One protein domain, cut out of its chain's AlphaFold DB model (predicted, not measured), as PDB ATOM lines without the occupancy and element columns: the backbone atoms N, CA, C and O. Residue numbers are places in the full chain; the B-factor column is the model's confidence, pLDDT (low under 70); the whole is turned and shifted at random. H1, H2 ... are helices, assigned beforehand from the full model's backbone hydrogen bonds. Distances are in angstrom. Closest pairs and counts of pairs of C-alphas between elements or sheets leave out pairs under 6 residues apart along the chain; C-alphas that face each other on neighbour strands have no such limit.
ATOM      1  N   GLU A   8      30.807  27.378 -51.507       77.75
ATOM      2  CA  GLU A   8      31.655  27.015 -50.366       77.75
ATOM      3  C   GLU A   8      32.467  28.224 -49.879       77.75
ATOM      4  O   GLU A   8      32.610  28.423 -48.671       77.75
ATOM      5  N   ASP A   9      32.907  29.095 -50.797       78.62
ATOM      6  CA  ASP A   9      33.550  30.360 -50.438       78.62
ATOM      7  C   ASP A   9      32.572  31.307 -49.740       78.62
ATOM      8  O   ASP A   9      32.927  31.897 -48.723       78.62
ATOM      9  N   TRP A  10      31.332  31.420 -50.230       75.19
ATOM     10  CA  TRP A  10      30.294  32.238 -49.591       75.19
ATOM     11  C   TRP A  10      29.933  31.745 -48.188       75.19
ATOM     12  O   TRP A  10      29.791  32.552 -47.266       75.19
ATOM     13  N   GLU A  11      29.811  30.431 -47.994       79.56
ATOM     14  CA  GLU A  11      29.535  29.852 -46.679       79.56
ATOM     15  C   GLU A  11      30.714  30.052 -45.715       79.56
ATOM     16  O   GLU A  11      30.512  30.432 -44.557       79.56
ATOM     17  N   ARG A  12      31.950  29.854 -46.188       84.31
ATOM     18  CA  ARG A  12      33.165  30.136 -45.413       84.31
ATOM     19  C   ARG A  12      33.229  31.607 -45.004       84.31
ATOM     20  O   ARG A  12      33.374  31.891 -43.819       84.31
ATOM     21  N   MET A  13      33.011  32.526 -45.944       83.56
ATOM     22  CA  MET A  13      33.064  33.968 -45.699       83.56
ATOM     23  C   MET A  13      31.972  34.425 -44.719       83.56
ATOM     24  O   MET A  13      32.235  35.229 -43.827       83.56
ATOM     25  N   ALA A  14      30.756  33.874 -44.816       77.44
ATOM     26  CA  ALA A  14      29.674  34.162 -43.873       77.44
ATOM     27  C   ALA A  14      29.972  33.637 -42.455       77.44
ATOM     28  O   ALA A  14      29.651  34.300 -41.467       77.44
ATOM     29  N   ASN A  15      30.605  32.467 -42.335       81.06
ATOM     30  CA  ASN A  15      31.000  31.906 -41.041       81.06
ATOM     31  C   ASN A  15      32.185  32.659 -40.414       81.06
ATOM     32  O   ASN A  15      32.175  32.901 -39.205       81.06
ATOM     33  N   GLU A  16      33.158  33.089 -41.216       85.31
ATOM     34  CA  GLU A  16      34.265  33.946 -40.779       85.31
ATOM     35  C   GLU A  16      33.754  35.320 -40.319       85.31
ATOM     36  O   GLU A  16      34.057  35.749 -39.203       85.31
ATOM     37  N   ALA A  17      32.868  35.955 -41.095       77.81
ATOM     38  CA  ALA A  17      32.232  37.220 -40.725       77.81
ATOM     39  C   ALA A  17      31.403  37.101 -39.432       77.81
ATOM     40  O   ALA A  17      31.436  37.990 -38.573       77.81
ATOM     41  N   ARG A  18      30.713  35.967 -39.232       84.62
ATOM     42  CA  ARG A  18      29.997  35.658 -37.984       84.62
ATOM     43  C   ARG A  18      30.935  35.550 -36.782       84.62
ATOM     44  O   ARG A  18      30.542  35.961 -35.690       84.62
ATOM     45  N   ALA A  19      32.134  34.995 -36.958       82.88
ATOM     46  CA  ALA A  19      33.123  34.863 -35.889       82.88
ATOM     47  C   ALA A  19      33.715  36.220 -35.475       82.88
ATOM     48  O   ALA A  19      34.020  36.422 -34.301       82.88
ATOM     49  N   THR A  20      33.818  37.166 -36.412       85.25
ATOM     50  CA  THR A  20      34.349  38.519 -36.164       85.25
ATOM     51  C   THR A  20      33.294  39.556 -35.764       85.25
ATOM     52  O   THR A  20      33.643  40.677 -35.393       85.25
ATOM     53  N   ALA A  21      32.008  39.208 -35.833       89.19
ATOM     54  CA  ALA A  21      30.897  40.104 -35.527       89.19
ATOM     55  C   ALA A  21      30.870  40.523 -34.046       89.19
ATOM     56  O   ALA A  21      30.841  39.688 -33.136       89.19
ATOM     57  N   LYS A  22      30.829  41.836 -33.799       87.50
ATOM     58  CA  LYS A  22      30.937  42.419 -32.454       87.50
ATOM     59  C   LYS A  22      29.583  42.470 -31.757       87.50
ATOM     60  O   LYS A  22      29.515  42.344 -30.533       87.50
ATOM     61  N   THR A  23      28.494  42.586 -32.516       88.62
ATOM     62  CA  THR A  23      27.146  42.729 -31.950       88.62
ATOM     63  C   THR A  23      26.297  41.454 -32.094       88.62
ATOM     64  O   THR A  23      26.528  40.625 -32.979       88.62
ATOM     65  N   PRO A  24      25.291  41.244 -31.219       82.19
ATOM     66  CA  PRO A  24      24.333  40.144 -31.373       82.19
ATOM     67  C   PRO A  24      23.534  40.210 -32.686       82.19
ATOM     68  O   PRO A  24      23.229  39.171 -33.271       82.19
ATOM     69  N   ALA A  25      23.232  41.418 -33.175       75.25
ATOM     70  CA  ALA A  25      22.482  41.636 -34.414       75.25
ATOM     71  C   ALA A  25      23.286  41.238 -35.665       75.25
ATOM     72  O   ALA A  25      22.763  40.551 -36.546       75.25
ATOM     73  N   GLU A  26      24.576  41.584 -35.713       74.69
ATOM     74  CA  GLU A  26      25.496  41.144 -36.769       74.69
ATOM     75  C   GLU A  26      25.617  39.614 -36.789       74.69
ATOM     76  O   GLU A  26      25.434  38.985 -37.831       74.69
ATOM     77  N   ARG A  27      25.810  38.985 -35.619       82.00
ATOM     78  CA  ARG A  27      25.891  37.516 -35.500       82.00
ATOM     79  C   ARG A  27      24.628  36.810 -35.996       82.00
ATOM     80  O   ARG A  27      24.732  35.779 -36.659       82.00
ATOM     81  N   ALA A  28      23.447  37.356 -35.705       75.88
ATOM     82  CA  ALA A  28      22.169  36.820 -36.178       75.88
ATOM     83  C   ALA A  28      21.948  37.022 -37.689       75.88
ATOM     84  O   ALA A  28      21.218  36.253 -38.316       75.88
ATOM     85  N   THR A  29      22.560  38.049 -38.276       77.19
ATOM     86  CA  THR A  29      22.482  38.336 -39.716       77.19
ATOM     87  C   THR A  29      23.386  37.386 -40.497       77.19
ATOM     88  O   THR A  29      22.908  36.690 -41.390       77.19
ATOM     89  N   PHE A  30      24.645  37.224 -40.081       82.00
ATOM     90  CA  PHE A  30      25.559  36.267 -40.712       82.00
ATOM     91  C   PHE A  30      25.109  34.809 -40.546       82.00
ATOM     92  O   PHE A  30      25.259  34.008 -41.464       82.00
ATOM     93  N   ALA A  31      24.469  34.464 -39.421       76.75
ATOM     94  CA  ALA A  31      23.852  33.149 -39.245       76.75
ATOM     95  C   ALA A  31      22.721  32.880 -40.256       76.75
ATOM     96  O   ALA A  31      22.608  31.762 -40.752       76.75
ATOM     97  N   ARG A  32      21.906  33.893 -40.585       77.38
ATOM     98  CA  ARG A  32      20.856  33.784 -41.613       77.38
ATOM     99  C   ARG A  32      21.444  33.642 -43.017       77.38
ATOM    100  O   ARG A  32      20.933  32.841 -43.790       77.38
ATOM    101  N   ILE A  33      22.535  34.350 -43.312       71.81
ATOM    102  CA  ILE A  33      23.256  34.248 -44.592       71.81
ATOM    103  C   ILE A  33      23.857  32.847 -44.766       71.81
ATOM    104  O   ILE A  33      23.654  32.223 -45.804       71.81
ATOM    105  N   ALA A  34      24.515  32.306 -43.737       74.75
ATOM    106  CA  ALA A  34      25.057  30.946 -43.776       74.75
ATOM    107  C   ALA A  34      23.952  29.882 -43.942       74.75
ATOM    108  O   ALA A  34      24.117  28.919 -44.688       74.75
ATOM    109  N   LEU A  35      22.796  30.068 -43.291       72.69
ATOM    110  CA  LEU A  35      21.646  29.171 -43.443       72.69
ATOM    111  C   LEU A  35      21.041  29.241 -44.858       72.69
ATOM    112  O   LEU A  35      20.687  28.207 -45.419       72.69
ATOM    113  N   ALA A  36      20.962  30.442 -45.439       68.12
ATOM    114  CA  ALA A  36      20.489  30.660 -46.805       68.12
ATOM    115  C   ALA A  36      21.454  30.077 -47.853       68.12
ATOM    116  O   ALA A  36      21.015  29.479 -48.831       68.12
ATOM    117  N   ALA A  37      22.767  30.173 -47.632       69.75
ATOM    118  CA  ALA A  37      23.762  29.538 -48.496       69.75
ATOM    119  C   ALA A  37      23.605  28.004 -48.517       69.75
ATOM    120  O   ALA A  37      23.638  27.389 -49.584       69.75
ATOM    121  N   ARG A  38      23.334  27.387 -47.355       70.56
ATOM    122  CA  ARG A  38      23.069  25.939 -47.246       70.56
ATOM    123  C   ARG A  38      21.774  25.508 -47.921       70.56
ATOM    124  O   ARG A  38      21.752  24.466 -48.569       70.56
ATOM    125  N   SER A  39      20.696  26.281 -47.779       62.50
ATOM    126  CA  SER A  39      19.417  25.946 -48.420       62.50
ATOM    127  C   SER A  39      19.479  26.079 -49.943       62.50
ATOM    128  O   SER A  39      18.838  25.299 -50.643       62.50
ATOM    129  N   VAL A  40      20.301  26.996 -50.466       59.19
ATOM    130  CA  VAL A  40      20.576  27.131 -51.906       59.19
ATOM    131  C   VAL A  40      21.357  25.929 -52.447       59.19
ATOM    132  O   VAL A  40      21.023  25.431 -53.519       59.19
ATOM    133  N   ASN A  41      22.325  25.397 -51.693       62.03
ATOM    134  CA  ASN A  41      23.076  24.203 -52.102       62.03
ATOM    135  C   ASN A  41      22.187  22.940 -52.161       62.03
ATOM    136  O   ASN A  41      22.371  22.073 -53.008       62.03
ATOM    137  N   ALA A  42      21.161  22.865 -51.306       58.06
ATOM    138  CA  ALA A  42      20.192  21.767 -51.304       58.06
ATOM    139  C   ALA A  42      19.124  21.860 -52.419       58.06
ATOM    140  O   ALA A  42      18.457  20.868 -52.702       58.06
ATOM    141  N   GLY A  43      18.946  23.030 -53.048       52.16
ATOM    142  CA  GLY A  43      17.875  23.311 -54.018       52.16
ATOM    143  C   GLY A  43      18.313  23.435 -55.482       52.16
ATOM    144  O   GLY A  43      17.502  23.815 -56.325       52.16
ATOM    145  N   ALA A  44      19.575  23.140 -55.808       48.34
ATOM    146  CA  ALA A  44      20.211  23.476 -57.086       48.34
ATOM    147  C   ALA A  44      19.738  22.683 -58.333       48.34
ATOM    148  O   ALA A  44      20.482  22.582 -59.305       48.34
ATOM    149  N   LEU A  45      18.510  22.152 -58.362       52.62
ATOM    150  CA  LEU A  45      17.953  21.489 -59.554       52.62
ATOM    151  C   LEU A  45      16.611  22.050 -60.050       52.62
ATOM    152  O   LEU A  45      16.164  21.623 -61.111       52.62
ATOM    153  N   GLU A  46      15.993  23.032 -59.378       61.12
ATOM    154  CA  GLU A  46      14.734  23.616 -59.868       61.12
ATOM    155  C   GLU A  46      14.852  25.084 -60.330       61.12
ATOM    156  O   GLU A  46      15.325  25.939 -59.574       61.12
ATOM    157  N   PRO A  47      14.335  25.430 -61.530       64.94
ATOM    158  CA  PRO A  47      14.307  26.800 -62.063       64.94
ATOM    159  C   PRO A  47      13.681  27.852 -61.127       64.94
ATOM    160  O   PRO A  47      14.047  29.026 -61.175       64.94
ATOM    161  N   GLY A  48      12.772  27.452 -60.227       68.31
ATOM    162  CA  GLY A  48      12.159  28.351 -59.240       68.31
ATOM    163  C   GLY A  48      13.128  28.880 -58.170       68.31
ATOM    164  O   GLY A  48      12.907  29.957 -57.602       68.31
ATOM    165  N   ALA A  49      14.233  28.170 -57.917       62.12
ATOM    166  CA  ALA A  49      15.239  28.570 -56.936       62.12
ATOM    167  C   ALA A  49      16.075  29.770 -57.421       62.12
ATOM    168  O   ALA A  49      16.358  30.675 -56.634       62.12
ATOM    169  N   GLN A  50      16.385  29.850 -58.723       62.12
ATOM    170  CA  GLN A  50      17.141  30.968 -59.309       62.12
ATOM    171  C   GLN A  50      16.378  32.300 -59.237       62.12
ATOM    172  O   GLN A  50      16.952  33.322 -58.863       62.12
ATOM    173  N   ALA A  51      15.071  32.297 -59.516       68.00
ATOM    174  CA  ALA A  51      14.239  33.502 -59.410       68.00
ATOM    175  C   ALA A  51      14.090  33.992 -57.957       68.00
ATOM    176  O   ALA A  51      13.926  35.184 -57.692       68.00
ATOM    177  N   SER A  52      14.139  33.076 -56.990       66.25
ATOM    178  CA  SER A  52      14.110  33.426 -55.568       66.25
ATOM    179  C   SER A  52      15.462  33.971 -55.099       66.25
ATOM    180  O   SER A  52      15.488  34.935 -54.341       66.25
ATOM    181  N   PHE A  53      16.571  33.442 -55.625       63.16
ATOM    182  CA  PHE A  53      17.913  33.975 -55.391       63.16
ATOM    183  C   PHE A  53      18.066  35.404 -55.925       63.16
ATOM    184  O   PHE A  53      18.447  36.290 -55.167       63.16
ATOM    185  N   ALA A  54      17.665  35.658 -57.175       67.62
ATOM    186  CA  ALA A  54      17.725  36.994 -57.772       67.62
ATOM    187  C   ALA A  54      16.967  38.045 -56.939       67.62
ATOM    188  O   ALA A  54      17.477  39.140 -56.714       67.62
ATOM    189  N   ARG A  55      15.790  37.687 -56.401       66.56
ATOM    190  CA  ARG A  55      14.999  38.569 -55.524       66.56
ATOM    191  C   ARG A  55      15.682  38.852 -54.186       66.56
ATOM    192  O   ARG A  55      15.637  39.981 -53.712       66.56
ATOM    193  N   VAL A  56      16.320  37.850 -53.580       63.88
ATOM    194  CA  VAL A  56      17.057  38.032 -52.319       63.88
ATOM    195  C   VAL A  56      18.312  38.879 -52.543       63.88
ATOM    196  O   VAL A  56      18.556  39.804 -51.776       63.88
ATOM    197  N   THR A  57      19.074  38.625 -53.610       67.19
ATOM    198  CA  THR A  57      20.247  39.435 -53.975       67.19
ATOM    199  C   THR A  57      19.865  40.888 -54.249       67.19
ATOM    200  O   THR A  57      20.526  41.788 -53.737       67.19
ATOM    201  N   GLN A  58      18.773  41.125 -54.981       70.50
ATOM    202  CA  GLN A  58      18.252  42.470 -55.224       70.50
ATOM    203  C   GLN A  58      17.852  43.170 -53.915       70.50
ATOM    204  O   GLN A  58      18.254  44.306 -53.684       70.50
ATOM    205  N   ALA A  59      17.150  42.480 -53.010       66.56
ATOM    206  CA  ALA A  59      16.778  43.041 -51.711       66.56
ATOM    207  C   ALA A  59      18.002  43.399 -50.839       66.56
ATOM    208  O   ALA A  59      17.967  44.384 -50.100       66.56
ATOM    209  N   PHE A  60      19.097  42.635 -50.929       63.78
ATOM    210  CA  PHE A  60      20.358  42.975 -50.256       63.78
ATOM    211  C   PHE A  60      21.028  44.211 -50.866       63.78
ATOM    212  O   PHE A  60      21.472  45.080 -50.121       63.78
ATOM    213  N   GLN A  61      21.057  44.324 -52.196       71.69
ATOM    214  CA  GLN A  61      21.596  45.503 -52.882       71.69
ATOM    215  C   GLN A  61      20.807  46.774 -52.536       71.69
ATOM    216  O   GLN A  61      21.399  47.823 -52.287       71.69
ATOM    217  N   GLU A  62      19.478  46.677 -52.456       72.56
ATOM    218  CA  GLU A  62      18.604  47.781 -52.042       72.56
ATOM    219  C   GLU A  62      18.837  48.180 -50.573       72.56
ATOM    220  O   GLU A  62      18.860  49.371 -50.249       72.56
ATOM    221  N   LEU A  63      19.069  47.209 -49.681       67.31
ATOM    222  CA  LEU A  63      19.375  47.470 -48.272       67.31
ATOM    223  C   LEU A  63      20.746  48.139 -48.084       67.31
ATOM    224  O   LEU A  63      20.849  49.086 -47.301       67.31
ATOM    225  N   ASP A  64      21.774  47.695 -48.811       66.25
ATOM    226  CA  ASP A  64      23.110  48.307 -48.783       66.25
ATOM    227  C   ASP A  64      23.083  49.736 -49.342       66.25
ATOM    228  O   ASP A  64      23.662  50.647 -48.741       66.25
ATOM    229  N   ALA A  65      22.344  49.971 -50.431       72.44
ATOM    230  CA  ALA A  65      22.140  51.312 -50.977       72.44
ATOM    231  C   ALA A  65      21.425  52.236 -49.972       72.44
ATOM    232  O   ALA A  65      21.845  53.377 -49.760       72.44
ATOM    233  N   ALA A  66      20.387  51.739 -49.289       76.06
ATOM    234  CA  ALA A  66      19.678  52.490 -48.252       76.06
ATOM    235  C   ALA A  66      20.549  52.760 -47.009       76.06
ATOM    236  O   ALA A  66      20.446  53.826 -46.399       76.06
ATOM    237  N   SER A  67      21.415  51.815 -46.637       71.75
ATOM    238  CA  SER A  67      22.411  51.977 -45.574       71.75
ATOM    239  C   SER A  67      23.402  53.090 -45.913       71.75
ATOM    240  O   SER A  67      23.551  54.029 -45.131       71.75
ATOM    241  N   ALA A  68      24.005  53.042 -47.106       74.50
ATOM    242  CA  ALA A  68      24.945  54.058 -47.579       74.50
ATOM    243  C   ALA A  68      24.310  55.460 -47.625       74.50
ATOM    244  O   ALA A  68      24.932  56.433 -47.194       74.50
ATOM    245  N   ALA A  69      23.051  55.559 -48.064       79.06
ATOM    246  CA  ALA A  69      22.300  56.813 -48.063       79.06
ATOM    247  C   ALA A  69      22.106  57.382 -46.644       79.06
ATOM    248  O   ALA A  69      22.345  58.569 -46.425       79.06
ATOM    249  N   ARG A  70      21.755  56.543 -45.654       79.88
ATOM    250  CA  ARG A  70      21.639  56.984 -44.250       79.88
ATOM    251  C   ARG A  70      22.975  57.409 -43.660       79.88
ATOM    252  O   ARG A  70      23.008  58.359 -42.886       79.88
ATOM    253  N   THR A  71      24.070  56.726 -43.996       78.56
ATOM    254  CA  THR A  71      25.408  57.118 -43.530       78.56
ATOM    255  C   THR A  71      25.807  58.477 -44.103       78.56
ATOM    256  O   THR A  71      26.302  59.318 -43.358       78.56
ATOM    257  N   ALA A  72      25.523  58.734 -45.384       77.81
ATOM    258  CA  ALA A  72      25.756  60.036 -46.009       77.81
ATOM    259  C   ALA A  72      24.889  61.148 -45.388       77.81
ATOM    260  O   ALA A  72      25.374  62.254 -45.150       77.81
ATOM    261  N   GLU A  73      23.626  60.856 -45.064       80.62
ATOM    262  CA  GLU A  73      22.727  61.797 -44.390       80.62
ATOM    263  C   GLU A  73      23.190  62.121 -42.958       80.62
ATOM    264  O   GLU A  73      23.209  63.289 -42.562       80.62
ATOM    265  N   LEU A  74      23.621  61.106 -42.200       76.06
ATOM    266  CA  LEU A  74      24.198  61.261 -40.861       76.06
ATOM    267  C   LEU A  74      25.499  62.062 -40.889       76.06
ATOM    268  O   LEU A  74      25.661  62.957 -40.062       76.06
ATOM    269  N   GLN A  75      26.386  61.786 -41.848       74.69
ATOM    270  CA  GLN A  75      27.621  62.544 -42.045       74.69
ATOM    271  C   GLN A  75      27.302  64.012 -42.358       74.69
ATOM    272  O   GLN A  75      27.782  64.904 -41.667       74.69
ATOM    273  N   GLY A  76      26.383  64.268 -43.296       81.62
ATOM    274  CA  GLY A  76      25.938  65.625 -43.611       81.62
ATOM    275  C   GLY A  76      25.250  66.328 -42.434       81.62
ATOM    276  O   GLY A  76      25.375  67.539 -42.277       81.62
ATOM    277  N   SER A  77      24.534  65.598 -41.572       71.44
ATOM    278  CA  SER A  77      23.947  66.161 -40.350       71.44
ATOM    279  C   SER A  77      24.993  66.465 -39.280       71.44
ATOM    280  O   SER A  77      24.849  67.457 -38.566       71.44
ATOM    281  N   LEU A  78      26.017  65.623 -39.146       71.19
ATOM    282  CA  LEU A  78      27.141  65.848 -38.243       71.19
ATOM    283  C   LEU A  78      27.951  67.061 -38.691       71.19
ATOM    284  O   LEU A  78      28.198  67.937 -37.870       71.19
ATOM    285  N   ASP A  79      28.254  67.178 -39.981       67.88
ATOM    286  CA  ASP A  79      28.984  68.319 -40.538       67.88
ATOM    287  C   ASP A  79      28.215  69.635 -40.329       67.88
ATOM    288  O   ASP A  79      28.795  70.633 -39.895       67.88
ATOM    289  N   ARG A  80      26.883  69.624 -40.515       70.25
ATOM    290  CA  ARG A  80      26.006  70.772 -40.207       70.25
ATOM    291  C   ARG A  80      26.012  71.138 -38.719       70.25
ATOM    292  O   ARG A  80      26.067  72.318 -38.383       70.25
ATOM    293  N   ASN A  81      25.963  70.150 -37.825       65.75
ATOM    294  CA  ASN A  81      25.964  70.392 -36.379       65.75
ATOM    295  C   ASN A  81      27.337  70.849 -35.864       65.75
ATOM    296  O   ASN A  81      27.403  71.691 -34.971       65.75
ATOM    297  N   VAL A  82      28.432  70.348 -36.442       64.12
ATOM    298  CA  VAL A  82      29.795  70.811 -36.147       64.12
ATOM    299  C   VAL A  82      29.979  72.250 -36.630       64.12
ATOM    300  O   VAL A  82      30.469  73.077 -35.864       64.12
ATOM    301  N   GLN A  83      29.495  72.602 -37.826       54.62
ATOM    302  CA  GLN A  83      29.470  73.995 -38.295       54.62
ATOM    303  C   GLN A  83      28.618  74.919 -37.412       54.62
ATOM    304  O   GLN A  83      28.967  76.084 -37.253       54.62
ATOM    305  N   ALA A  84      27.534  74.416 -36.814       54.81
ATOM    306  CA  ALA A  84      26.680  75.194 -35.914       54.81
ATOM    307  C   ALA A  84      27.294  75.423 -34.516       54.81
ATOM    308  O   ALA A  84      26.926  76.382 -33.838       54.81
ATOM    309  N   LEU A  85      28.206  74.549 -34.074       51.94
ATOM    310  CA  LEU A  85      28.852  74.624 -32.755       51.94
ATOM    311  C   LEU A  85      30.181  75.388 -32.764       51.94
ATOM    312  O   LEU A  85      30.620  75.852 -31.711       51.94
ATOM    313  N   VAL A  86      30.818  75.549 -33.925       48.25
ATOM    314  CA  VAL A  86      31.911  76.513 -34.073       48.25
ATOM    315  C   VAL A  86      31.268  77.899 -34.009       48.25
ATOM    316  O   VAL A  86      30.411  78.185 -34.845       48.25
TER     317      VAL A  86
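What this domain is: This is residues 8 to 86 of the 428 residues of an uncharacterized protein of Bradyrhizobium pachyrhizi (UniProt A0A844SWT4). Look first for one long helix, H3, which folds back past the end of a helical hairpin, H1 and H2; from residue 57 on it sticks out as a free arm that makes the length. The printed part has 79 residues with three named helices, H1, H2, H3 in chain order, and is all helix. It is extended, radius of gyration of the C-alphas 17.9 A, spanning 62 by 28 by 18 A.

How they stand to each other: H3, residues 47 to 85, is close to but not clearly touching H2, residues 24 to 42; their closest C-alphas, of Val 40 and Ala 49, are 7.5 A apart. They run opposite ways at a shallow tilt of 21 degrees. H1, residues 8 to 20, touches H2 in a hairpin, closest at the C-alphas of Arg 18 and Arg 27, 5.1 A, at a shallow tilt of 14 degrees. H1 and H3 are apart. Every O i to N i+4 pair is within hydrogen-bond range in H1 and H2, and 34 of 35 in H3.

Where its parts are: Find C-alpha 47 at (14.307, 26.800, -62.063); H3 runs 57.9 A to C-alpha 85 at (28.852, 74.624, -32.755). H2 is 27.4 A long, H1 18.5 A.

The domain as a whole: The C-alphas farthest apart, of Leu 45 and Val 86, are 62.2 A apart. The printed part has no cut, and both links are tight. Confidence is under 70 at 32 residues, among them 39 to 57.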